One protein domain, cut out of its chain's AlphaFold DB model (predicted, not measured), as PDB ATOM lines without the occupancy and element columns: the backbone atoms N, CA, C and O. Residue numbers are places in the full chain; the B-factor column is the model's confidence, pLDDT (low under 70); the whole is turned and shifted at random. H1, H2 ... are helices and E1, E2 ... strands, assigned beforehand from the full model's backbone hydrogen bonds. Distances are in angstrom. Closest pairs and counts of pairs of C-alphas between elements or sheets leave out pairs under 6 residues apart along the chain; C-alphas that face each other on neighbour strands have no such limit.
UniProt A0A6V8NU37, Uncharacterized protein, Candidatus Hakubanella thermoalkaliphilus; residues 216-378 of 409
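What this domain is: This is residues 216 to 378 of the 409 residues of an uncharacterized protein of Candidatus Hakubanella thermoalkaliphilus (UniProt A0A6V8NU37). A twisted sheet of six strands has the long helices H3 and H5 packed on one face and the shorter H1 on the other, which makes three layers; H2 grazes the sheet and the short H4 packs on H3. The printed part has 163 residues with five named helices and six named strands, in the order E1 E2 H1 H2 E3 E4 H3 H4 E5 E6 H5. The mixed sheet runs E1 E2 E3 E4 E6 E5, and the class is mixed, helices and strands. The whole is compact, with a radius of gyration of the C-alphas of 15.2 A and spans of 48 by 33 by 28 A.

How they stand to each other: E1, residues 216 to 220, and E2, residues 223 to 229, form an antiparallel hairpin; N 218 and O 225 are 2.9 A apart, within hydrogen-bond range. H1, residues 235 to 244, lies over E3, residues 265 to 270, at a height over the sheet of 9.4 A, and their closest C-alphas, Gly 236 and Val 267, are 7.5 A apart. H2, residues 252 to 257, is close to H1 but not clearly touching, with closest C-alphas Ile 243 and Ile 254 at 6.9 A. E2, H1, H2 and E3 make a strand-helix-strand unit, two parallel neighbour strands with helices between, its crossover right-handed; N 268 and O 226 are 2.8 A apart. E3 and E4, residues 277 to 282, form a hairpin, with N 267 and O 280 at 2.9 A. H3, residues 286 to 306, is on the opposite face from H1 and touches H4, residues 315 to 318, with its residues 297 to 302 alone, closest at the C-alphas of Lys 298 and Leu 318, 4.8 A. E5, residues 330 to 333, and E6, residues 341 to 344, form a hairpin with N 331 and O 343 at 2.8 A; E6 is also antiparallel to E4, with N 279 and O 342 at 2.8 A. E4, H3, H4 and E5 make a split strand-helix-strand unit, with E6 between its two strands in the sheet and a right-handed crossover. H5, residues 361 to 376, lies over E2 and E3 on the same face as H3, at a height over the sheet of 8.5 A. H3 and H5 touch at a steep tilt of 60 degrees, opposite ways, through residues 292 to 300 and 371 to 376 alone; the closest C-alphas, Leu 296 and Ala 375, are 5.8 A apart. Every O i to N i+4 pair is within hydrogen-bond range in H1, H2, H3 and H5; H4 is too short for one.

Where its parts are: E1 begins at C-alpha 216, (180.023, 95.956, 108.738), and H5 ends at C-alpha 376, (173.218, 81.006, 108.530). From first to last C-alpha H3 measures 30.2 A, H5 21.9 A and E2 19.9 A.

The domain as a whole: The two C-alphas farthest apart, Lys 247 and Asp 309, are 49.7 A apart. The printed part has no cut; the links H4 to E5 and E6 to H5 are long. The pLDDT is under 70 at residues 335 to 339, 346 to 350 and 378.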
ATOM      1  N   ASP A 216     180.223  96.768 107.543       92.69
ATOM      2  CA  ASP A 216     180.023  95.956 108.738       92.69
ATOM      3  C   ASP A 216     180.281  94.491 108.380       92.69
ATOM      4  O   ASP A 216     179.639  93.939 107.478       92.69
ATOM      5  N   ILE A 217     181.222  93.867 109.086       90.38
ATOM      6  CA  ILE A 217     181.650  92.488 108.851       90.38
ATOM      7  C   ILE A 217     181.211  91.638 110.036       90.38
ATOM      8  O   ILE A 217     181.647  91.863 111.163       90.38
ATOM      9  N   ASN A 218     180.358  90.654 109.768       87.69
ATOM     10  CA  ASN A 218     179.824  89.736 110.765       87.69
ATOM     11  C   ASN A 218     180.224  88.306 110.403       87.69
ATOM     12  O   ASN A 218     180.171  87.922 109.236       87.69
ATOM     13  N   LEU A 219     180.611  87.514 111.399       82.75
ATOM     14  CA  LEU A 219     180.858  86.086 111.232       82.75
ATOM     15  C   LEU A 219     179.653  85.320 111.775       82.75
ATOM     16  O   LEU A 219     179.390  85.383 112.974       82.75
ATOM     17  N   LEU A 220     178.918  84.651 110.888       81.44
ATOM     18  CA  LEU A 220     177.650  83.983 111.188       81.44
ATOM     19  C   LEU A 220     177.837  82.485 110.947       81.44
ATOM     20  O   LEU A 220     177.901  82.037 109.800       81.44
ATOM     21  N   GLY A 221     178.028  81.723 112.026       76.56
ATOM     22  CA  GLY A 221     178.533  80.352 111.920       76.56
ATOM     23  C   GLY A 221     179.913  80.323 111.245       76.56
ATOM     24  O   GLY A 221     180.866  80.929 111.739       76.56
ATOM     25  N   GLU A 222     180.010  79.637 110.105       77.00
ATOM     26  CA  GLU A 222     181.218  79.594 109.262       77.00
ATOM     27  C   GLU A 222     181.187  80.602 108.100       77.00
ATOM     28  O   GLU A 222     182.173  80.751 107.379       77.00
ATOM     29  N   THR A 223     180.074  81.320 107.917       83.06
ATOM     30  CA  THR A 223     179.894  82.236 106.786       83.06
ATOM     31  C   THR A 223     180.226  83.667 107.184       83.06
ATOM     32  O   THR A 223     179.659  84.230 108.123       83.06
ATOM     33  N   LEU A 224     181.122  84.302 106.431       88.31
ATOM     34  CA  LEU A 224     181.388  85.729 106.576       88.31
ATOM     35  C   LEU A 224     180.308  86.538 105.843       88.31
ATOM     36  O   LEU A 224     180.113  86.364 104.640       88.31
ATOM     37  N   VAL A 225     179.648  87.462 106.538       91.38
ATOM     38  CA  VAL A 225     178.668  88.390 105.963       91.38
ATOM     39  C   VAL A 225     179.210  89.811 105.998       91.38
ATOM     40  O   VAL A 225     179.478  90.373 107.060       91.38
ATOM     41  N   ILE A 226     179.337  90.409 104.819       93.44
ATOM     42  CA  ILE A 226     179.796  91.782 104.619       93.44
ATOM     43  C   ILE A 226     178.588  92.613 104.212       93.44
ATOM     44  O   ILE A 226     177.973  92.354 103.179       93.44
ATOM     45  N   SER A 227     178.225  93.615 105.003       94.81
ATOM     46  CA  SER A 227     177.043  94.434 104.729       94.81
ATOM     47  C   SER A 227     177.389  95.908 104.561       94.81
ATOM     48  O   SER A 227     178.168  96.462 105.338       94.81
ATOM     49  N   GLN A 228     176.800  96.555 103.550       95.19
ATOM     50  CA  GLN A 228     177.076  97.961 103.263       95.19
ATOM     51  C   GLN A 228     175.896  98.711 102.647       95.19
ATOM     52  O   GLN A 228     175.138  98.170 101.842       95.19
ATOM     53  N   ILE A 229     175.769  99.993 103.007       95.19
ATOM     54  CA  ILE A 229     174.826 100.923 102.372       95.19
ATOM     55  C   ILE A 229     175.553 101.642 101.234       95.19
ATOM     56  O   ILE A 229     176.382 102.514 101.480       95.19
ATOM     57  N   THR A 230     175.282 101.264  99.986       91.44
ATOM     58  CA  THR A 230     175.918 101.864  98.806       91.44
ATOM     59  C   THR A 230     175.146 101.577  97.518       91.44
ATOM     60  O   THR A 230     174.712 100.453  97.271       91.44
ATOM     61  N   SER A 231     175.030 102.583  96.645       85.56
ATOM     62  CA  SER A 231     174.516 102.435  95.269       85.56
ATOM     63  C   SER A 231     175.608 102.011  94.276       85.56
ATOM     64  O   SER A 231     175.370 101.919  93.070       85.56
ATOM     65  N   ASN A 232     176.844 101.802  94.741       84.31
ATOM     66  CA  ASN A 232     177.974 101.578  93.852       84.31
ATOM     67  C   ASN A 232     177.910 100.188  93.201       84.31
ATOM     68  O   ASN A 232     178.098  99.163  93.856       84.31
ATOM     69  N   LYS A 233     177.713 100.156  91.879       77.62
ATOM     70  CA  LYS A 233     177.620  98.923  91.076       77.62
ATOM     71  C   LYS A 233     178.913  98.095  91.072       77.62
ATOM     72  O   LYS A 233     178.886  96.917  90.731       77.62
ATOM     73  N   ARG A 234     180.054  98.691  91.439       83.19
ATOM     74  CA  ARG A 234     181.361  98.016  91.518       83.19
ATOM     75  C   ARG A 234     181.663  97.433  92.893       83.19
ATOM     76  O   ARG A 234     182.716  96.823  93.052       83.19
ATOM     77  N   PHE A 235     180.752  97.561  93.858       86.06
ATOM     78  CA  PHE A 235     180.977  97.093  95.223       86.06
ATOM     79  C   PHE A 235     181.326  95.605  95.304       86.06
ATOM     80  O   PHE A 235     182.320  95.257  95.931       86.06
ATOM     81  N   GLY A 236     180.618  94.728  94.585       83.56
ATOM     82  CA  GLY A 236     180.957  93.300  94.572       83.56
ATOM     83  C   GLY A 236     182.324  92.976  93.970       83.56
ATOM     84  O   GLY A 236     183.036  92.108  94.472       83.56
ATOM     85  N   GLN A 237     182.735  93.708  92.932       81.75
ATOM     86  CA  GLN A 237     184.073  93.564  92.358       81.75
ATOM     87  C   GLN A 237     185.147  94.055  93.338       81.75
ATOM     88  O   GLN A 237     186.175  93.398  93.494       81.75
ATOM     89  N   ALA A 238     184.896  95.181  94.014       87.31
ATOM     90  CA  ALA A 238     185.793  95.720  95.029       87.31
ATOM     91  C   ALA A 238     185.911  94.775  96.226       87.31
ATOM     92  O   ALA A 238     187.025  94.486  96.632       87.31
ATOM     93  N   ALA A 239     184.807  94.209  96.719       87.00
ATOM     94  CA  ALA A 239     184.823  93.237  97.810       87.00
ATOM     95  C   ALA A 239     185.710  92.025  97.487       87.00
ATOM     96  O   ALA A 239     186.601  91.684  98.260       87.00
ATOM     97  N   ARG A 240     185.549  91.432  96.294       85.56
ATOM     98  CA  ARG A 240     186.410  90.325  95.835       85.56
ATOM     99  C   ARG A 240     187.881  90.726  95.777       85.56
ATOM    100  O   ARG A 240     188.740  89.948  96.176       85.56
ATOM    101  N   ASN A 241     188.172  91.921  95.269       86.06
ATOM    102  CA  ASN A 241     189.540  92.421  95.201       86.06
ATOM    103  C   ASN A 241     190.130  92.659  96.595       86.06
ATOM    104  O   ASN A 241     191.234  92.201  96.848       86.06
ATOM    105  N   MET A 242     189.388  93.296  97.500       86.88
ATOM    106  CA  MET A 242     189.826  93.561  98.870       86.88
ATOM    107  C   MET A 242     190.095  92.271  99.651       86.88
ATOM    108  O   MET A 242     191.009  92.248 100.461       86.88
ATOM    109  N   ILE A 243     189.333  91.202  99.403       84.31
ATOM    110  CA  ILE A 243     189.496  89.910 100.086       84.31
ATOM    111  C   ILE A 243     190.684  89.109  99.534       84.31
ATOM    112  O   ILE A 243     191.443  88.539 100.311       84.31
ATOM    113  N   TYR A 244     190.841  89.034  98.208       82.31
ATOM    114  CA  TYR A 244     191.802  88.117  97.576       82.31
ATOM    115  C   TYR A 244     193.104  88.768  97.102       82.31
ATOM    116  O   TYR A 244     194.009  88.059  96.666       82.31
ATOM    117  N   SER A 245     193.204  90.096  97.103       80.06
ATOM    118  CA  SER A 245     194.422  90.786  96.682       80.06
ATOM    119  C   SER A 245     195.441  90.819  97.812       80.06
ATOM    120  O   SER A 245     195.187  91.395  98.864       80.06
ATOM    121  N   GLU A 246     196.643  90.313  97.548       75.50
ATOM    122  CA  GLU A 246     197.791  90.436  98.458       75.50
ATOM    123  C   GLU A 246     198.216  91.896  98.680       75.50
ATOM    124  O   GLU A 246     198.846  92.222  99.682       75.50
ATOM    125  N   LYS A 247     197.863  92.791  97.747       79.31
ATOM    126  CA  LYS A 247     198.213  94.218  97.803       79.31
ATOM    127  C   LYS A 247     197.259  95.049  98.656       79.31
ATOM    128  O   LYS A 247     197.564  96.202  98.936       79.31
ATOM    129  N   GLU A 248     196.090  94.513  98.996       81.25
ATOM    130  CA  GLU A 248     195.060  95.267  99.709       81.25
ATOM    131  C   GLU A 248     195.021  94.894 101.192       81.25
ATOM    132  O   GLU A 248     195.153  93.735 101.600       81.25
ATOM    133  N   GLU A 249     194.791  95.900 102.028       75.69
ATOM    134  CA  GLU A 249     194.556  95.706 103.453       75.69
ATOM    135  C   GLU A 249     193.090  95.358 103.703       75.69
ATOM    136  O   GLU A 249     192.232  96.226 103.880       75.69
ATOM    137  N   ALA A 250     192.793  94.058 103.680       76.75
ATOM    138  CA  ALA A 250     191.540  93.533 104.201       76.75
ATOM    139  C   ALA A 250     191.544  93.589 105.743       76.75
ATOM    140  O   ALA A 250     192.585  93.316 106.352       76.75
ATOM    141  N   PRO A 251     190.399  93.878 106.389       79.81
ATOM    142  CA  PRO A 251     190.240  93.750 107.837       79.81
ATOM    143  C   PRO A 251     190.749  92.404 108.376       79.81
ATOM    144  O   PRO A 251     190.548  91.369 107.742       79.81
ATOM    145  N   ALA A 252     191.376  92.403 109.559       80.62
ATOM    146  CA  ALA A 252     192.036  91.219 110.129       80.62
ATOM    147  C   ALA A 252     191.118  89.983 110.185       80.62
ATOM    148  O   ALA A 252     191.506  88.907 109.737       80.62
ATOM    149  N   VAL A 253     189.857  90.173 110.593       80.94
ATOM    150  CA  VAL A 253     188.843  89.106 110.660       80.94
ATOM    151  C   VAL A 253     188.613  88.403 109.314       80.94
ATOM    152  O   VAL A 253     188.323  87.211 109.278       80.94
ATOM    153  N   ILE A 254     188.771  89.116 108.192       83.00
ATOM    154  CA  ILE A 254     188.649  88.543 106.846       83.00
ATOM    155  C   ILE A 254     189.851  87.658 106.544       83.00
ATOM    156  O   ILE A 254     189.667  86.544 106.064       83.00
ATOM    157  N   ARG A 255     191.068  88.124 106.844       79.50
ATOM    158  CA  ARG A 255     192.306  87.367 106.590       79.50
ATOM    159  C   ARG A 255     192.389  86.096 107.431       79.50
ATOM    160  O   ARG A 255     192.863  85.076 106.949       79.50
ATOM    161  N   GLU A 256     191.903  86.153 108.667       80.62
ATOM    162  CA  GLU A 256     191.864  84.997 109.565       80.62
ATOM    163  C   GLU A 256     190.867  83.923 109.108       80.62
ATOM    164  O   GLU A 256     191.069  82.741 109.383       80.62
ATOM    165  N   ARG A 257     189.780  84.317 108.432       80.81
ATOM    166  CA  ARG A 257     188.666  83.414 108.098       80.81
ATOM    167  C   ARG A 257     188.646  82.968 106.647       80.81
ATOM    168  O   ARG A 257     188.362  81.805 106.376       80.81
ATOM    169  N   ILE A 258     188.956  83.861 105.717       79.38
ATOM    170  CA  ILE A 258     189.033  83.547 104.293       79.38
ATOM    171  C   ILE A 258     190.471  83.146 103.977       79.38
ATOM    172  O   ILE A 258     191.291  83.956 103.553       79.38
ATOM    173  N   THR A 259     190.767  81.866 104.185       71.44
ATOM    174  CA  THR A 259     192.084  81.271 103.907       71.44
ATOM    175  C   THR A 259     192.260  80.881 102.438       71.44
ATOM    176  O   THR A 259     193.363  80.551 102.007       71.44
ATOM    177  N   GLY A 260     191.188  80.940 101.641       73.06
ATOM    178  CA  GLY A 260     191.231  80.637 100.217       73.06
ATOM    179  C   GLY A 260     189.936  80.972  99.483       73.06
ATOM    180  O   GLY A 260     188.967  81.481 100.045       73.06
ATOM    181  N   ARG A 261     189.906  80.667  98.181       78.56
ATOM    182  CA  ARG A 261     188.724  80.893  97.330       78.56
ATOM    183  C   ARG A 261     187.557  79.949  97.637       78.56
ATOM    184  O   ARG A 261     186.454  80.205  97.178       78.56
ATOM    185  N   THR A 262     187.787  78.884  98.397       77.38
ATOM    186  CA  THR A 262     186.775  77.885  98.766       77.38
ATOM    187  C   THR A 262     185.976  78.261 100.011       77.38
ATOM    188  O   THR A 262     184.929  77.668 100.239       77.38
ATOM    189  N   THR A 263     186.406  79.257 100.792       81.56
ATOM    190  CA  THR A 263     185.629  79.756 101.935       81.56
ATOM    191  C   THR A 263     184.453  80.601 101.433       81.56
ATOM    192  O   THR A 263     184.691  81.561 100.690       81.56
ATOM    193  N   PRO A 264     183.201  80.280 101.804       84.69
ATOM    194  CA  PRO A 264     182.040  81.051 101.383       84.69
ATOM    195  C   PRO A 264     181.928  82.366 102.160       84.69
ATOM    196  O   PRO A 264     182.193  82.448 103.361       84.69
ATOM    197  N   TRP A 265     181.480  83.406 101.472       89.44
ATOM    198  CA  TRP A 265     181.097  84.674 102.077       89.44
ATOM    199  C   TRP A 265     179.950  85.312 101.298       89.44
ATOM    200  O   TRP A 265     179.738  85.043 100.115       89.44
ATOM    201  N   VAL A 266     179.190  86.163 101.978       91.62
ATOM    202  CA  VAL A 266     177.977  86.796 101.458       91.62
ATOM    203  C   VAL A 266     178.122  88.303 101.557       91.62
ATOM    204  O   VAL A 266     178.572  88.829 102.575       91.62
ATOM    205  N   VAL A 267     177.706  89.012 100.512       92.12
ATOM    206  CA  VAL A 267     177.551  90.466 100.562       92.12
ATOM    207  C   VAL A 267     176.087  90.829 100.627       92.12
ATOM    208  O   VAL A 267     175.312  90.352  99.807       92.12
ATOM    209  N   ILE A 268     175.735  91.732 101.538       94.94
ATOM    210  CA  ILE A 268     174.433  92.397 101.593       94.94
ATOM    211  C   ILE A 268     174.643  93.871 101.243       94.94
ATOM    212  O   ILE A 268     175.164  94.652 102.042       94.94
ATOM    213  N   GLN A 269     174.231  94.269 100.043       93.62
ATOM    214  CA  GLN A 269     174.307  95.648  99.573       93.62
ATOM    215  C   GLN A 269     172.915  96.281  99.588       93.62
ATOM    216  O   GLN A 269     172.004  95.771  98.943       93.62
ATOM    217  N   VAL A 270     172.758  97.417 100.271       93.56
ATOM    218  CA  VAL A 270     171.506  98.194 100.289       93.56
ATOM    219  C   VAL A 270     171.740  99.559  99.658       93.56
ATOM    220  O   VAL A 270     172.642 100.290 100.063       93.56
ATOM    221  N   SER A 271     170.923  99.932  98.683       90.94
ATOM    222  CA  SER A 271     171.003 101.247  98.054       90.94
ATOM    223  C   SER A 271     170.376 102.319  98.957       90.94
ATOM    224  O   SER A 271     169.220 102.172  99.363       90.94
ATOM    225  N   PRO A 272     171.086 103.415  99.279       91.00
ATOM    226  CA  PRO A 272     170.508 104.523 100.036       91.00
ATOM    227  C   PRO A 272     169.396 105.266  99.280       91.00
ATOM    228  O   PRO A 272     168.500 105.808  99.921       91.00
ATOM    229  N   GLU A 273     169.444 105.289  97.946       89.00
ATOM    230  CA  GLU A 273     168.562 106.110  97.103       89.00
ATOM    231  C   GLU A 273     167.178 105.477  96.940       89.00
ATOM    232  O   GLU A 273     166.160 106.066  97.298       89.00
ATOM    233  N   ASN A 274     167.137 104.246  96.427       88.50
ATOM    234  CA  ASN A 274     165.883 103.543  96.155       88.50
ATOM    235  C   ASN A 274     165.500 102.553  97.264       88.50
ATOM    236  O   ASN A 274     164.385 102.043  97.244       88.50
ATOM    237  N   ARG A 275     166.376 102.323  98.259       91.75
ATOM    238  CA  ARG A 275     166.155 101.382  99.375       91.75
ATOM    239  C   ARG A 275     165.904  99.939  98.918       91.75
ATOM    240  O   ARG A 275     165.280  99.159  99.633       91.75
ATOM    241  N   ASN A 276     166.421  99.595  97.743       91.31
ATOM    242  CA  ASN A 276     166.480  98.231  97.235       91.31
ATOM    243  C   ASN A 276     167.769  97.557  97.705       91.31
ATOM    244  O   ASN A 276     168.717  98.230  98.125       91.31
ATOM    245  N   PHE A 277     167.819  96.231  97.630       92.12
ATOM    246  CA  PHE A 277     168.992  95.474  98.046       92.12
ATOM    247  C   PHE A 277     169.366  94.376  97.057       92.12
ATOM    248  O   PHE A 277     168.533  93.873  96.303       92.12
ATOM    249  N   LEU A 278     170.641  94.007  97.109       90.19
ATOM    250  CA  LEU A 278     171.230  92.893  96.387       90.19
ATOM    251  C   LEU A 278     172.072  92.075  97.367       90.19
ATOM    252  O   LEU A 278     172.932  92.622  98.061       90.19
ATOM    253  N   ILE A 279     171.843  90.767  97.386       91.62
ATOM    254  CA  ILE A 279     172.649  89.800  98.120       91.62
ATOM    255  C   ILE A 279     173.342  88.902  97.099       91.62
ATOM    256  O   ILE A 279     172.681  88.242  96.297       91.62
ATOM    257  N   PHE A 280     174.672  88.858  97.124       86.69
ATOM    258  CA  PHE A 280     175.468  88.068  96.176       86.69
ATOM    259  C   PHE A 280     176.668  87.385  96.859       86.69
ATOM    260  O   PHE A 280     177.217  87.930  97.825       86.69
ATOM    261  N   PRO A 281     177.057  86.187  96.390       84.62
ATOM    262  CA  PRO A 281     178.070  85.387  97.049       84.62
ATOM    263  C   PRO A 281     179.467  85.789  96.592       84.62
ATOM    264  O   PRO A 281     179.691  86.360  95.506       84.62
ATOM    265  N   GLY A 282     180.434  85.361  97.389       79.06
ATOM    266  CA  GLY A 282     181.793  85.165  96.939       79.06
ATOM    267  C   GLY A 282     182.445  83.947  97.583       79.06
ATOM    268  O   GLY A 282     182.020  83.460  98.628       79.06
ATOM    269  N   GLY A 283     183.477  83.445  96.905       80.25
ATOM    270  CA  GLY A 283     184.123  82.186  97.264       80.25
ATOM    271  C   GLY A 283     183.166  80.991  97.223       80.25
ATOM    272  O   GLY A 283     182.129  81.054  96.562       80.25
ATOM    273  N   GLY A 284     183.522  79.918  97.931       79.50
ATOM    274  CA  GLY A 284     182.701  78.711  98.056       79.50
ATOM    275  C   GLY A 284     182.709  77.803  96.823       79.50
ATOM    276  O   GLY A 284     183.010  78.230  95.705       79.50
ATOM    277  N   THR A 285     182.360  76.531  97.026       81.38
ATOM    278  CA  THR A 285     181.931  75.660  95.921       81.38
ATOM    279  C   THR A 285     180.480  75.970  95.557       81.38
ATOM    280  O   THR A 285     179.756  76.594  96.337       81.38
ATOM    281  N   PHE A 286     180.042  75.549  94.369       80.25
ATOM    282  CA  PHE A 286     178.672  75.791  93.914       80.25
ATOM    283  C   PHE A 286     177.638  75.199  94.884       80.25
ATOM    284  O   PHE A 286     176.654  75.859  95.203       80.25
ATOM    285  N   GLU A 287     177.906  74.007  95.418       81.75
ATOM    286  CA  GLU A 287     177.021  73.303  96.348       81.75
ATOM    287  C   GLU A 287     176.850  74.074  97.661       81.75
ATOM    288  O   GLU A 287     175.727  74.288  98.114       81.75
ATOM    289  N   ILE A 288     177.953  74.548  98.253       82.69
ATOM    290  CA  ILE A 288     177.917  75.315  99.509       82.69
ATOM    291  C   ILE A 288     177.160  76.630  99.309       82.69
ATOM    292  O   ILE A 288     176.339  77.021 100.140       82.69
ATOM    293  N   ILE A 289     177.418  77.313  98.192       84.00
ATOM    294  CA  ILE A 289     176.751  78.574  97.873       84.00
ATOM    295  C   ILE A 289     175.252  78.364  97.617       84.00
ATOM    296  O   ILE A 289     174.458  79.185  98.076       84.00
ATOM    297  N   ASP A 290     174.838  77.277  96.956       83.62
ATOM    298  CA  ASP A 290     173.415  76.978  96.745       83.62
ATOM    299  C   ASP A 290     172.678  76.730  98.068       83.62
ATOM    300  O   ASP A 290     171.564  77.226  98.248       83.62
ATOM    301  N   VAL A 291     173.311  76.042  99.026       84.62
ATOM    302  CA  VAL A 291     172.745  75.830 100.370       84.62
ATOM    303  C   VAL A 291     172.555  77.163 101.093       84.62
ATOM    304  O   VAL A 291     171.438  77.482 101.499       84.62
ATOM    305  N   ILE A 292     173.609  77.982 101.185       87.00
ATOM    306  CA  ILE A 292     173.564  79.297 101.850       87.00
ATOM    307  C   ILE A 292     172.455  80.171 101.251       87.00
ATOM    308  O   ILE A 292     171.670  80.781 101.977       87.00
ATOM    309  N   TYR A 293     172.358  80.222  99.922       88.94
ATOM    310  CA  TYR A 293     171.377  81.058  99.231       88.94
ATOM    311  C   TYR A 293     169.958  80.520  99.319       88.94
ATOM    312  O   TYR A 293     169.016  81.312  99.392       88.94
ATOM    313  N   SER A 294     169.793  79.200  99.335       87.62
ATOM    314  CA  SER A 294     168.493  78.578  99.552       87.62
ATOM    315  C   SER A 294     167.969  78.922 100.945       87.62
ATOM    316  O   SER A 294     166.831  79.373 101.060       87.62
ATOM    317  N   GLU A 295     168.799  78.814 101.984       87.38
ATOM    318  CA  GLU A 295     168.406  79.162 103.356       87.38
ATOM    319  C   GLU A 295     168.124  80.663 103.518       87.38
ATOM    320  O   GLU A 295     167.080  81.037 104.054       87.38
ATOM    321  N   LEU A 296     168.968  81.541 102.961       90.75
ATOM    322  CA  LEU A 296     168.697  82.986 102.945       90.75
ATOM    323  C   LEU A 296     167.400  83.334 102.205       90.75
ATOM    324  O   LEU A 296     166.647  84.201 102.647       90.75
ATOM    325  N   THR A 297     167.120  82.679 101.077       91.12
ATOM    326  CA  THR A 297     165.903  82.944 100.297       91.12
ATOM    327  C   THR A 297     164.659  82.500 101.053       91.12
ATOM    328  O   THR A 297     163.690  83.261 101.110       91.12
ATOM    329  N   LYS A 298     164.691  81.309 101.670       89.00
ATOM    330  CA  LYS A 298     163.592  80.825 102.516       89.00
ATOM    331  C   LYS A 298     163.296  81.817 103.632       89.00
ATOM    332  O   LYS A 298     162.145  82.213 103.809       89.00
ATOM    333  N   ALA A 299     164.355  82.264 104.302       88.62
ATOM    334  CA  ALA A 299     164.287  83.217 105.392       88.62
ATOM    335  C   ALA A 299     163.614  84.531 104.989       88.62
ATOM    336  O   ALA A 299     162.632  84.959 105.595       88.62
ATOM    337  N   LEU A 300     164.098  85.138 103.903       92.25
ATOM    338  CA  LEU A 300     163.568  86.401 103.393       92.25
ATOM    339  C   LEU A 300     162.113  86.278 102.943       92.25
ATOM    340  O   LEU A 300     161.311  87.164 103.223       92.25
ATOM    341  N   ARG A 301     161.760  85.200 102.238       91.69
ATOM    342  CA  ARG A 301     160.391  84.999 101.747       91.69
ATOM    343  C   ARG A 301     159.405  84.801 102.883       91.69
ATOM    344  O   ARG A 301     158.343  85.414 102.858       91.69
ATOM    345  N   ALA A 302     159.758  83.998 103.875       87.94
ATOM    346  CA  ALA A 302     158.908  83.802 105.034       87.94
ATOM    347  C   ALA A 302     158.722  85.096 105.845       87.94
ATOM    348  O   ALA A 302     157.586  85.409 106.195       87.94
ATOM    349  N   GLU A 303     159.784  85.886 106.044       88.56
ATOM    350  CA  GLU A 303     159.690  87.213 106.675       88.56
ATOM    351  C   GLU A 303     158.715  88.132 105.922       88.56
ATOM    352  O   GLU A 303     157.878  88.808 106.520       88.56
ATOM    353  N   ILE A 304     158.788  88.153 104.584       91.62
ATOM    354  CA  ILE A 304     157.882  88.969 103.768       91.62
ATOM    355  C   ILE A 304     156.432  88.504 103.914       91.62
ATOM    356  O   ILE A 304     155.541  89.348 104.008       91.62
ATOM    357  N   LEU A 305     156.191  87.191 103.886       90.44
ATOM    358  CA  LEU A 305     154.841  86.633 103.949       90.44
ATOM    359  C   LEU A 305     154.179  86.926 105.293       90.44
ATOM    360  O   LEU A 305     153.060  87.432 105.295       90.44
ATOM    361  N   GLU A 306     154.867  86.719 106.415       85.50
ATOM    362  CA  GLU A 306     154.284  87.009 107.732       85.50
ATOM    363  C   GLU A 306     154.027  88.501 107.929       85.50
ATOM    364  O   GLU A 306     152.939  88.876 108.345       85.50
ATOM    365  N   ARG A 307     154.958  89.381 107.536       87.88
ATOM    366  CA  ARG A 307     154.735  90.839 107.609       87.88
ATOM    367  C   ARG A 307     153.599  91.335 106.711       87.88
ATOM    368  O   ARG A 307     153.223  92.503 106.790       87.88
ATOM    369  N   ARG A 308     153.110  90.483 105.812       89.88
ATOM    370  CA  ARG A 308     151.959  90.723 104.938       89.88
ATOM    371  C   ARG A 308     150.735  89.902 105.346       89.88
ATOM    372  O   ARG A 308     149.805  89.818 104.546       89.88
ATOM    373  N   ASP A 309     150.752  89.286 106.527       87.62
ATOM    374  CA  ASP A 309     149.694  88.419 107.050       87.62
ATOM    375  C   ASP A 309     149.315  87.280 106.078       87.62
ATOM    376  O   ASP A 309     148.147  86.924 105.909       87.62
ATOM    377  N   LYS A 310     150.318  86.713 105.395       86.00
ATOM    378  CA  LYS A 310     150.178  85.564 104.491       86.00
ATOM    379  C   LYS A 310     150.799  84.310 105.099       86.00
ATOM    380  O   LYS A 310     151.854  84.354 105.725       86.00
ATOM    381  N   ASN A 311     150.175  83.165 104.829       82.00
ATOM    382  CA  ASN A 311     150.707  81.870 105.239       82.00
ATOM    383  C   ASN A 311     151.985  81.533 104.459       82.00
ATOM    384  O   ASN A 311     152.019  81.652 103.233       82.00
ATOM    385  N   ALA A 312     153.013  81.074 105.170       78.25
ATOM    386  CA  ALA A 312     154.228  80.573 104.548       78.25
ATOM    387  C   ALA A 312     153.979  79.182 103.924       78.25
ATOM    388  O   ALA A 312     153.461  78.301 104.616       78.25
ATOM    389  N   PRO A 313     154.332  78.966 102.642       80.56
ATOM    390  CA  PRO A 313     154.305  77.644 102.027       80.56
ATOM    391  C   PRO A 313     155.417  76.736 102.578       80.56
ATOM    392  O   PRO A 313     156.170  77.113 103.479       80.56
ATOM    393  N   SER A 314     155.526  75.520 102.036       80.12
ATOM    394  CA  SER A 314     156.558  74.563 102.450       80.12
ATOM    395  C   SER A 314     157.981  75.068 102.158       80.12
ATOM    396  O   SER A 314     158.203  75.916 101.290       80.12
ATOM    397  N   GLU A 315     158.981  74.521 102.863       75.94
ATOM    398  CA  GLU A 315     160.394  74.897 102.673       75.94
ATOM    399  C   GLU A 315     160.868  74.733 101.221       75.94
ATOM    400  O   GLU A 315     161.623  75.570 100.720       75.94
ATOM    401  N   ASP A 316     160.413  73.673 100.550       80.31
ATOM    402  CA  ASP A 316     160.781  73.368  99.166       80.31
ATOM    403  C   ASP A 316     160.198  74.388  98.182       80.31
ATOM    404  O   ASP A 316     160.777  74.653  97.131       80.31
ATOM    405  N   GLU A 317     159.061  74.998  98.513       84.06
ATOM    406  CA  GLU A 317     158.481  76.082  97.720       84.06
ATOM    407  C   GLU A 317     159.189  77.408  97.985       84.06
ATOM    408  O   GLU A 317     159.466  78.171  97.054       84.06
ATOM    409  N   LEU A 318     159.571  77.650  99.238       85.44
ATOM    410  CA  LEU A 318     160.288  78.849  99.648       85.44
ATOM    411  C   LEU A 318     161.686  78.971  99.017       85.44
ATOM    412  O   LEU A 318     162.163  80.092  98.869       85.44
ATOM    413  N   CYS A 319     162.337  77.890  98.575       83.94
ATOM    414  CA  CYS A 319     163.648  77.964  97.907       83.94
ATOM    415  C   CYS A 319     163.593  77.962  96.367       83.94
ATOM    416  O   CYS A 319     164.643  78.022  95.721       83.94
ATOM    417  N   LYS A 320     162.399  77.921  95.753       85.19
ATOM    418  CA  LYS A 320     162.265  77.905  94.284       85.19
ATOM    419  C   LYS A 320     162.846  79.166  93.644       85.19
ATOM    420  O   LYS A 320     162.683  80.269  94.167       85.19
ATOM    421  N   ALA A 321     163.492  79.005  92.493       85.00
ATOM    422  CA  ALA A 321     163.976  80.123  91.689       85.00
ATOM    423  C   ALA A 321     162.827  81.065  91.282       85.00
ATOM    424  O   ALA A 321     161.672  80.650  91.204       85.00
ATOM    425  N   GLY A 322     163.150  82.321  90.990       83.06
ATOM    426  CA  GLY A 322     162.194  83.312  90.505       83.06
ATOM    427  C   GLY A 322     161.511  84.115  91.612       83.06
ATOM    428  O   GLY A 322     162.079  84.353  92.685       83.06
ATOM    429  N   THR A 323     160.297  84.573  91.327       85.75
ATOM    430  CA  THR A 323     159.389  85.215  92.285       85.75
ATOM    431  C   THR A 323     158.458  84.174  92.906       85.75
ATOM    432  O   THR A 323     158.111  83.191  92.256       85.75
ATOM    433  N   LEU A 324     158.045  84.397  94.153       88.12
ATOM    434  CA  LEU A 324     157.007  83.605  94.817       88.12
ATOM    435  C   LEU A 324     155.825  84.518  95.156       88.12
ATOM    436  O   LEU A 324     156.050  85.627  95.650       88.12
ATOM    437  N   ASP A 325     154.605  84.037  94.942       89.69
ATOM    438  CA  ASP A 325     153.379  84.791  95.198       89.69
ATOM    439  C   ASP A 325     153.342  85.377  96.614       89.69
ATOM    440  O   ASP A 325     153.523  84.691  97.621       89.69
ATOM    441  N   GLY A 326     153.091  86.682  96.701       87.94
ATOM    442  CA  GLY A 326     153.066  87.413  97.964       87.94
ATOM    443  C   GLY A 326     154.434  87.847  98.479       87.94
ATOM    444  O   GLY A 326     154.473  88.586  99.466       87.94
ATOM    445  N   THR A 327     155.525  87.482  97.803       90.88
ATOM    446  CA  THR A 327     156.894  87.917  98.130       90.88
ATOM    447  C   THR A 327     157.416  89.010  97.203       90.88
ATOM    448  O   THR A 327     158.543  89.478  97.373       90.88
ATOM    449  N   GLU A 328     156.602  89.470  96.249       89.19
ATOM    450  CA  GLU A 328     156.987  90.513  95.303       89.19
ATOM    451  C   GLU A 328     157.446  91.763  96.070       89.19
ATOM    452  O   GLU A 328     156.764  92.231  96.984       89.19
ATOM    453  N   PHE A 329     158.612  92.333  95.780       88.44
ATOM    454  CA  PHE A 329     159.401  92.206  94.547       88.44
ATOM    455  C   PHE A 329     160.701  91.402  94.725       88.44
ATOM    456  O   PHE A 329     161.694  91.664  94.043       88.44
ATOM    457  N   LEU A 330     160.725  90.450  95.664       89.88
ATOM    458  CA  LEU A 330     161.888  89.597  95.884       89.88
ATOM    459  C   LEU A 330     162.045  88.586  94.739       89.88
ATOM    460  O   LEU A 330     161.159  87.774  94.479       89.88
ATOM    461  N   TYR A 331     163.209  88.603  94.099       87.50
ATOM    462  CA  TYR A 331     163.591  87.654  93.063       87.50
ATOM    463  C   TYR A 331     164.822  86.867  93.500       87.50
ATOM    464  O   TYR A 331     165.830  87.441  93.924       87.50
ATOM    465  N   PHE A 332     164.742  85.545  93.364       87.25
ATOM    466  CA  PHE A 332     165.864  84.648  93.589       87.25
ATOM    467  C   PHE A 332     166.369  84.089  92.262       87.25
ATOM    468  O   PHE A 332     165.728  83.257  91.620       87.25
ATOM    469  N   HIS A 333     167.549  84.537  91.849       79.88
ATOM    470  CA  HIS A 333     168.215  84.033  90.664       79.88
ATOM    471  C   HIS A 333     169.044  82.795  91.011       79.88
ATOM    472  O   HIS A 333     170.214  82.910  91.381       79.88
ATOM    473  N   LYS A 334     168.436  81.612  90.896       72.94
ATOM    474  CA  LYS A 334     169.142  80.330  90.998       72.94
ATOM    475  C   LYS A 334     169.714  79.984  89.620       72.94
ATOM    476  O   LYS A 334     168.957  79.721  88.692       72.94
ATOM    477  N   MET A 335     171.032  80.071  89.458       64.06
ATOM    478  CA  MET A 335     171.705  79.756  88.194       64.06
ATOM    479  C   MET A 335     172.089  78.277  88.149       64.06
ATOM    480  O   MET A 335     172.709  77.798  89.091       64.06
ATOM    481  N   GLU A 336     171.814  77.580  87.041       53.12
ATOM    482  CA  GLU A 336     172.379  76.239  86.782       53.12
ATOM    483  C   GLU A 336     173.905  76.292  86.577       53.12
ATOM    484  O   GLU A 336     174.615  75.330  86.857       53.12
ATOM    485  N   ARG A 337     174.421  77.436  86.099       44.72
ATOM    486  CA  ARG A 337     175.853  77.740  85.967       44.72
ATOM    487  C   ARG A 337     176.103  79.202  86.333       44.72
ATOM    488  O   ARG A 337     175.646  80.101  85.635       44.72
ATOM    489  N   GLY A 338     176.835  79.452  87.416       56.38
ATOM    490  CA  GLY A 338     177.152  80.801  87.899       56.38
ATOM    491  C   GLY A 338     176.826  80.992  89.379       56.38
ATOM    492  O   GLY A 338     176.538  80.038  90.090       56.38
ATOM    493  N   TYR A 339     176.902  82.235  89.853       67.38
ATOM    494  CA  TYR A 339     176.664  82.568  91.258       67.38
ATOM    495  C   TYR A 339     175.211  83.017  91.477       67.38
ATOM    496  O   TYR A 339     174.788  83.955  90.793       67.38
ATOM    497  N   PRO A 340     174.466  82.410  92.421       80.00
ATOM    498  CA  PRO A 340     173.100  82.817  92.718       80.00
ATOM    499  C   PRO A 340     173.039  84.246  93.257       80.00
ATOM    500  O   PRO A 340     174.003  84.757  93.825       80.00
ATOM    501  N   GLN A 341     171.904  84.912  93.072       85.06
ATOM    502  CA  GLN A 341     171.685  86.271  93.574       85.06
ATOM    503  C   GLN A 341     170.274  86.409  94.127       85.06
ATOM    504  O   GLN A 341     169.327  85.882  93.549       85.06
ATOM    505  N   ILE A 342     170.130  87.151  95.222       90.25
ATOM    506  CA  ILE A 342     168.824  87.534  95.765       90.25
ATOM    507  C   ILE A 342     168.708  89.042  95.627       90.25
ATOM    508  O   ILE A 342     169.593  89.778  96.066       90.25
ATOM    509  N   LEU A 343     167.637  89.507  95.001       89.56
ATOM    510  CA  LEU A 343     167.454  90.919  94.705       89.56
ATOM    511  C   LEU A 343     166.029  91.363  95.002       89.56
ATOM    512  O   LEU A 343     165.070  90.644  94.732       89.56
ATOM    513  N   TRP A 344     165.903  92.562  95.557       89.69
ATOM    514  CA  TRP A 344     164.633  93.270  95.666       89.69
ATOM    515  C   TRP A 344     164.628  94.375  94.617       89.69
ATOM    516  O   TRP A 344     165.196  95.445  94.833       89.69
ATOM    517  N   GLY A 345     164.050  94.082  93.452       70.62
ATOM    518  CA  GLY A 345     164.250  94.884  92.244       70.62
ATOM    519  C   GLY A 345     165.679  94.827  91.687       70.62
ATOM    520  O   GLY A 345     166.628  94.395  92.339       70.62
ATOM    521  N   SER A 346     165.849  95.275  90.446       54.81
ATOM    522  CA  SER A 346     167.142  95.388  89.762       54.81
ATOM    523  C   SER A 346     167.187  96.629  88.870       54.81
ATOM    524  O   SER A 346     166.212  97.363  88.749       54.81
ATOM    525  N   LEU A 347     168.319  96.854  88.198       44.50
ATOM    526  CA  LEU A 347     168.432  97.890  87.165       44.50
ATOM    527  C   LEU A 347     167.482  97.672  85.976       44.50
ATOM    528  O   LEU A 347     167.221  98.621  85.249       44.50
ATOM    529  N   THR A 348     167.003  96.446  85.764       45.84
ATOM    530  CA  THR A 348     166.071  96.098  84.681       45.84
ATOM    531  C   THR A 348     164.665  95.776  85.185       45.84
ATOM    532  O   THR A 348     163.770  95.567  84.377       45.84
ATOM    533  N   HIS A 349     164.468  95.728  86.505       58.59
ATOM    534  CA  HIS A 349     163.196  95.415  87.151       58.59
ATOM    535  C   HIS A 349     162.968  96.430  88.264       58.59
ATOM    536  O   HIS A 349     163.453  96.255  89.385       58.59
ATOM    537  N   GLU A 350     162.273  97.517  87.944       69.88
ATOM    538  CA  GLU A 350     161.924  98.517  88.946       69.88
ATOM    539  C   GLU A 350     161.095  97.880  90.062       69.88
ATOM    540  O   GLU A 350     160.177  97.095  89.823       69.88
ATOM    541  N   ALA A 351     161.440  98.217  91.300       84.44
ATOM    542  CA  ALA A 351     160.704  97.794  92.476       84.44
ATOM    543  C   ALA A 351     160.562  98.975  93.436       84.44
ATOM    544  O   ALA A 351     161.496  99.781  93.550       84.44
ATOM    545  N   PRO A 352     159.433  99.070  94.158       90.62
ATOM    546  CA  PRO A 352     159.300 100.008  95.251       90.62
ATOM    547  C   PRO A 352     160.320  99.693  96.357       90.62
ATOM    548  O   PRO A 352     160.727  98.538  96.504       90.62
ATOM    549  N   PRO A 353     160.664 100.691  97.189       92.88
ATOM    550  CA  PRO A 353     161.499 100.514  98.373       92.88
ATOM    551  C   PRO A 353     161.127  99.278  99.195       92.88
ATOM    552  O   PRO A 353     159.941  99.033  99.435       92.88
ATOM    553  N   ALA A 354     162.126  98.555  99.704       93.12
ATOM    554  CA  ALA A 354     161.942  97.331 100.486       93.12
ATOM    555  C   ALA A 354     161.451  97.600 101.929       93.12
ATOM    556  O   ALA A 354     162.037  97.132 102.905       93.12
ATOM    557  N   LYS A 355     160.361  98.369 102.075       93.38
ATOM    558  CA  LYS A 355     159.822  98.860 103.357       93.38
ATOM    559  C   LYS A 355     159.416  97.757 104.322       93.38
ATOM    560  O   LYS A 355     159.443  97.977 105.527       93.38
ATOM    561  N   VAL A 356     159.103  96.571 103.800       93.06
ATOM    562  CA  VAL A 356     158.834  95.374 104.608       93.06
ATOM    563  C   VAL A 356     159.992  95.076 105.571       93.06
ATOM    564  O   VAL A 356     159.752  94.699 106.712       93.06
ATOM    565  N   PHE A 357     161.234  95.379 105.176       93.69
ATOM    566  CA  PHE A 357     162.422  95.238 106.017       93.69
ATOM    567  C   PHE A 357     162.794  96.522 106.778       93.69
ATOM    568  O   PHE A 357     163.727  96.507 107.574       93.69
ATOM    569  N   GLY A 358     162.094  97.642 106.576       93.88
ATOM    570  CA  GLY A 358     162.282  98.884 107.329       93.88
ATOM    571  C   GLY A 358     162.156 100.165 106.498       93.88
ATOM    572  O   GLY A 358     162.358 100.185 105.291       93.88
ATOM    573  N   GLU A 359     161.879 101.287 107.170       94.19
ATOM    574  CA  GLU A 359     161.629 102.575 106.495       94.19
ATOM    575  C   GLU A 359     162.884 103.252 105.915       94.19
ATOM    576  O   GLU A 359     162.798 104.060 104.984       94.19
ATOM    577  N   THR A 360     164.067 102.934 106.448       96.19
ATOM    578  CA  THR A 360     165.344 103.547 106.051       96.19
ATOM    579  C   THR A 360     166.329 102.491 105.570       96.19
ATOM    580  O   THR A 360     166.296 101.357 106.043       96.19
ATOM    581  N   ALA A 361     167.272 102.864 104.696       94.25
ATOM    582  CA  ALA A 361     168.318 101.948 104.221       94.25
ATOM    583  C   ALA A 361     169.124 101.319 105.374       94.25
ATOM    584  O   ALA A 361     169.500 100.152 105.309       94.25
ATOM    585  N   ARG A 362     169.325 102.065 106.471       96.19
ATOM    586  CA  ARG A 362     169.978 101.560 107.687       96.19
ATOM    587  C   ARG A 362     169.155 100.480 108.387       96.19
ATOM    588  O   ARG A 362     169.731  99.466 108.771       96.19
ATOM    589  N   LYS A 363     167.839 100.682 108.537       96.69
ATOM    590  CA  LYS A 363     166.936  99.675 109.124       96.69
ATOM    591  C   LYS A 363     166.838  98.434 108.237       96.69
ATOM    592  O   LYS A 363     166.975  97.334 108.752       96.69
ATOM    593  N   ILE A 364     166.715  98.621 106.921       96.31
ATOM    594  CA  ILE A 364     166.697  97.526 105.942       96.31
ATOM    595  C   ILE A 364     167.981  96.702 106.049       96.31
ATOM    596  O   ILE A 364     167.909  95.502 106.278       96.31
ATOM    597  N   ARG A 365     169.160  97.335 105.971       96.19
ATOM    598  CA  ARG A 365     170.444  96.631 106.117       96.19
ATOM    599  C   ARG A 365     170.525  95.871 107.441       96.19
ATOM    600  O   ARG A 365     170.936  94.720 107.441       96.19
ATOM    601  N   HIS A 366     170.151  96.508 108.551       95.12
ATOM    602  CA  HIS A 366     170.182  95.875 109.870       95.12
ATOM    603  C   HIS A 366     169.304  94.619 109.921       95.12
ATOM    604  O   HIS A 366     169.795  93.559 110.294       95.12
ATOM    605  N   ASN A 367     168.049  94.714 109.474       94.19
ATOM    606  CA  ASN A 367     167.119  93.586 109.487       94.19
ATOM    607  C   ASN A 367     167.546  92.474 108.519       94.19
ATOM    608  O   ASN A 367     167.474  91.308 108.878       94.19
ATOM    609  N   LEU A 368     168.086  92.809 107.341       95.19
ATOM    610  CA  LEU A 368     168.651  91.809 106.425       95.19
ATOM    611  C   LEU A 368     169.827  91.048 107.053       95.19
ATOM    612  O   LEU A 368     169.941  89.840 106.864       95.19
ATOM    613  N   VAL A 369     170.688  91.730 107.817       93.31
ATOM    614  CA  VAL A 369     171.765  91.065 108.568       93.31
ATOM    615  C   VAL A 369     171.187  90.163 109.659       93.31
ATOM    616  O   VAL A 369     171.652  89.038 109.783       93.31
ATOM    617  N   GLN A 370     170.162  90.594 110.403       89.19
ATOM    618  CA  GLN A 370     169.509  89.744 111.413       89.19
ATOM    619  C   GLN A 370     168.879  88.485 110.801       89.19
ATOM    620  O   GLN A 370     169.078  87.387 111.312       89.19
ATOM    621  N   ILE A 371     168.203  88.620 109.660       90.00
ATOM    622  CA  ILE A 371     167.645  87.480 108.921       90.00
ATOM    623  C   ILE A 371     168.772  86.540 108.469       90.00
ATOM    624  O   ILE A 371     168.665  85.325 108.624       90.00
ATOM    625  N   ALA A 372     169.889  87.085 107.973       90.44
ATOM    626  CA  ALA A 372     171.055  86.283 107.612       90.44
ATOM    627  C   ALA A 372     171.687  85.576 108.824       90.44
ATOM    628  O   ALA A 372     172.105  84.430 108.694       90.44
ATOM    629  N   MET A 373     171.719  86.210 110.001       85.69
ATOM    630  CA  MET A 373     172.160  85.587 111.260       85.69
ATOM    631  C   MET A 373     171.285  84.392 111.611       85.69
ATOM    632  O   MET A 373     171.789  83.290 111.811       85.69
ATOM    633  N   GLN A 374     169.970  84.595 111.603       81.19
ATOM    634  CA  GLN A 374     168.988  83.556 111.892       81.19
ATOM    635  C   GLN A 374     169.049  82.404 110.886       81.19
ATOM    636  O   GLN A 374     168.901  81.250 111.278       81.19
ATOM    637  N   ALA A 375     169.317  82.689 109.612       85.31
ATOM    638  CA  ALA A 375     169.429  81.676 108.567       85.31
ATOM    639  C   ALA A 375     170.757  80.907 108.613       85.31
ATOM    640  O   ALA A 375     170.750  79.682 108.558       85.31
ATOM    641  N   LEU A 376     171.891  81.588 108.785       84.88
ATOM    642  CA  LEU A 376     173.218  81.006 108.530       84.88
ATOM    643  C   LEU A 376     174.003  80.603 109.779       84.88
ATOM    644  O   LEU A 376     174.885  79.757 109.685       84.88
ATOM    645  N   ASP A 377     173.718  81.186 110.942       81.69
ATOM    646  CA  ASP A 377     174.414  80.812 112.173       81.69
ATOM    647  C   ASP A 377     173.641  79.708 112.901       81.69
ATOM    648  O   ASP A 377     172.583  79.947 113.484       81.69
ATOM    649  N   ASP A 378     174.143  78.478 112.851       69.94
ATOM    650  CA  ASP A 378     173.520  77.315 113.506       69.94
ATOM    651  C   ASP A 378     173.512  77.412 115.037       69.94
ATOM    652  O   ASP A 378     172.748  76.723 115.723       69.94
TER     653      ASP A 378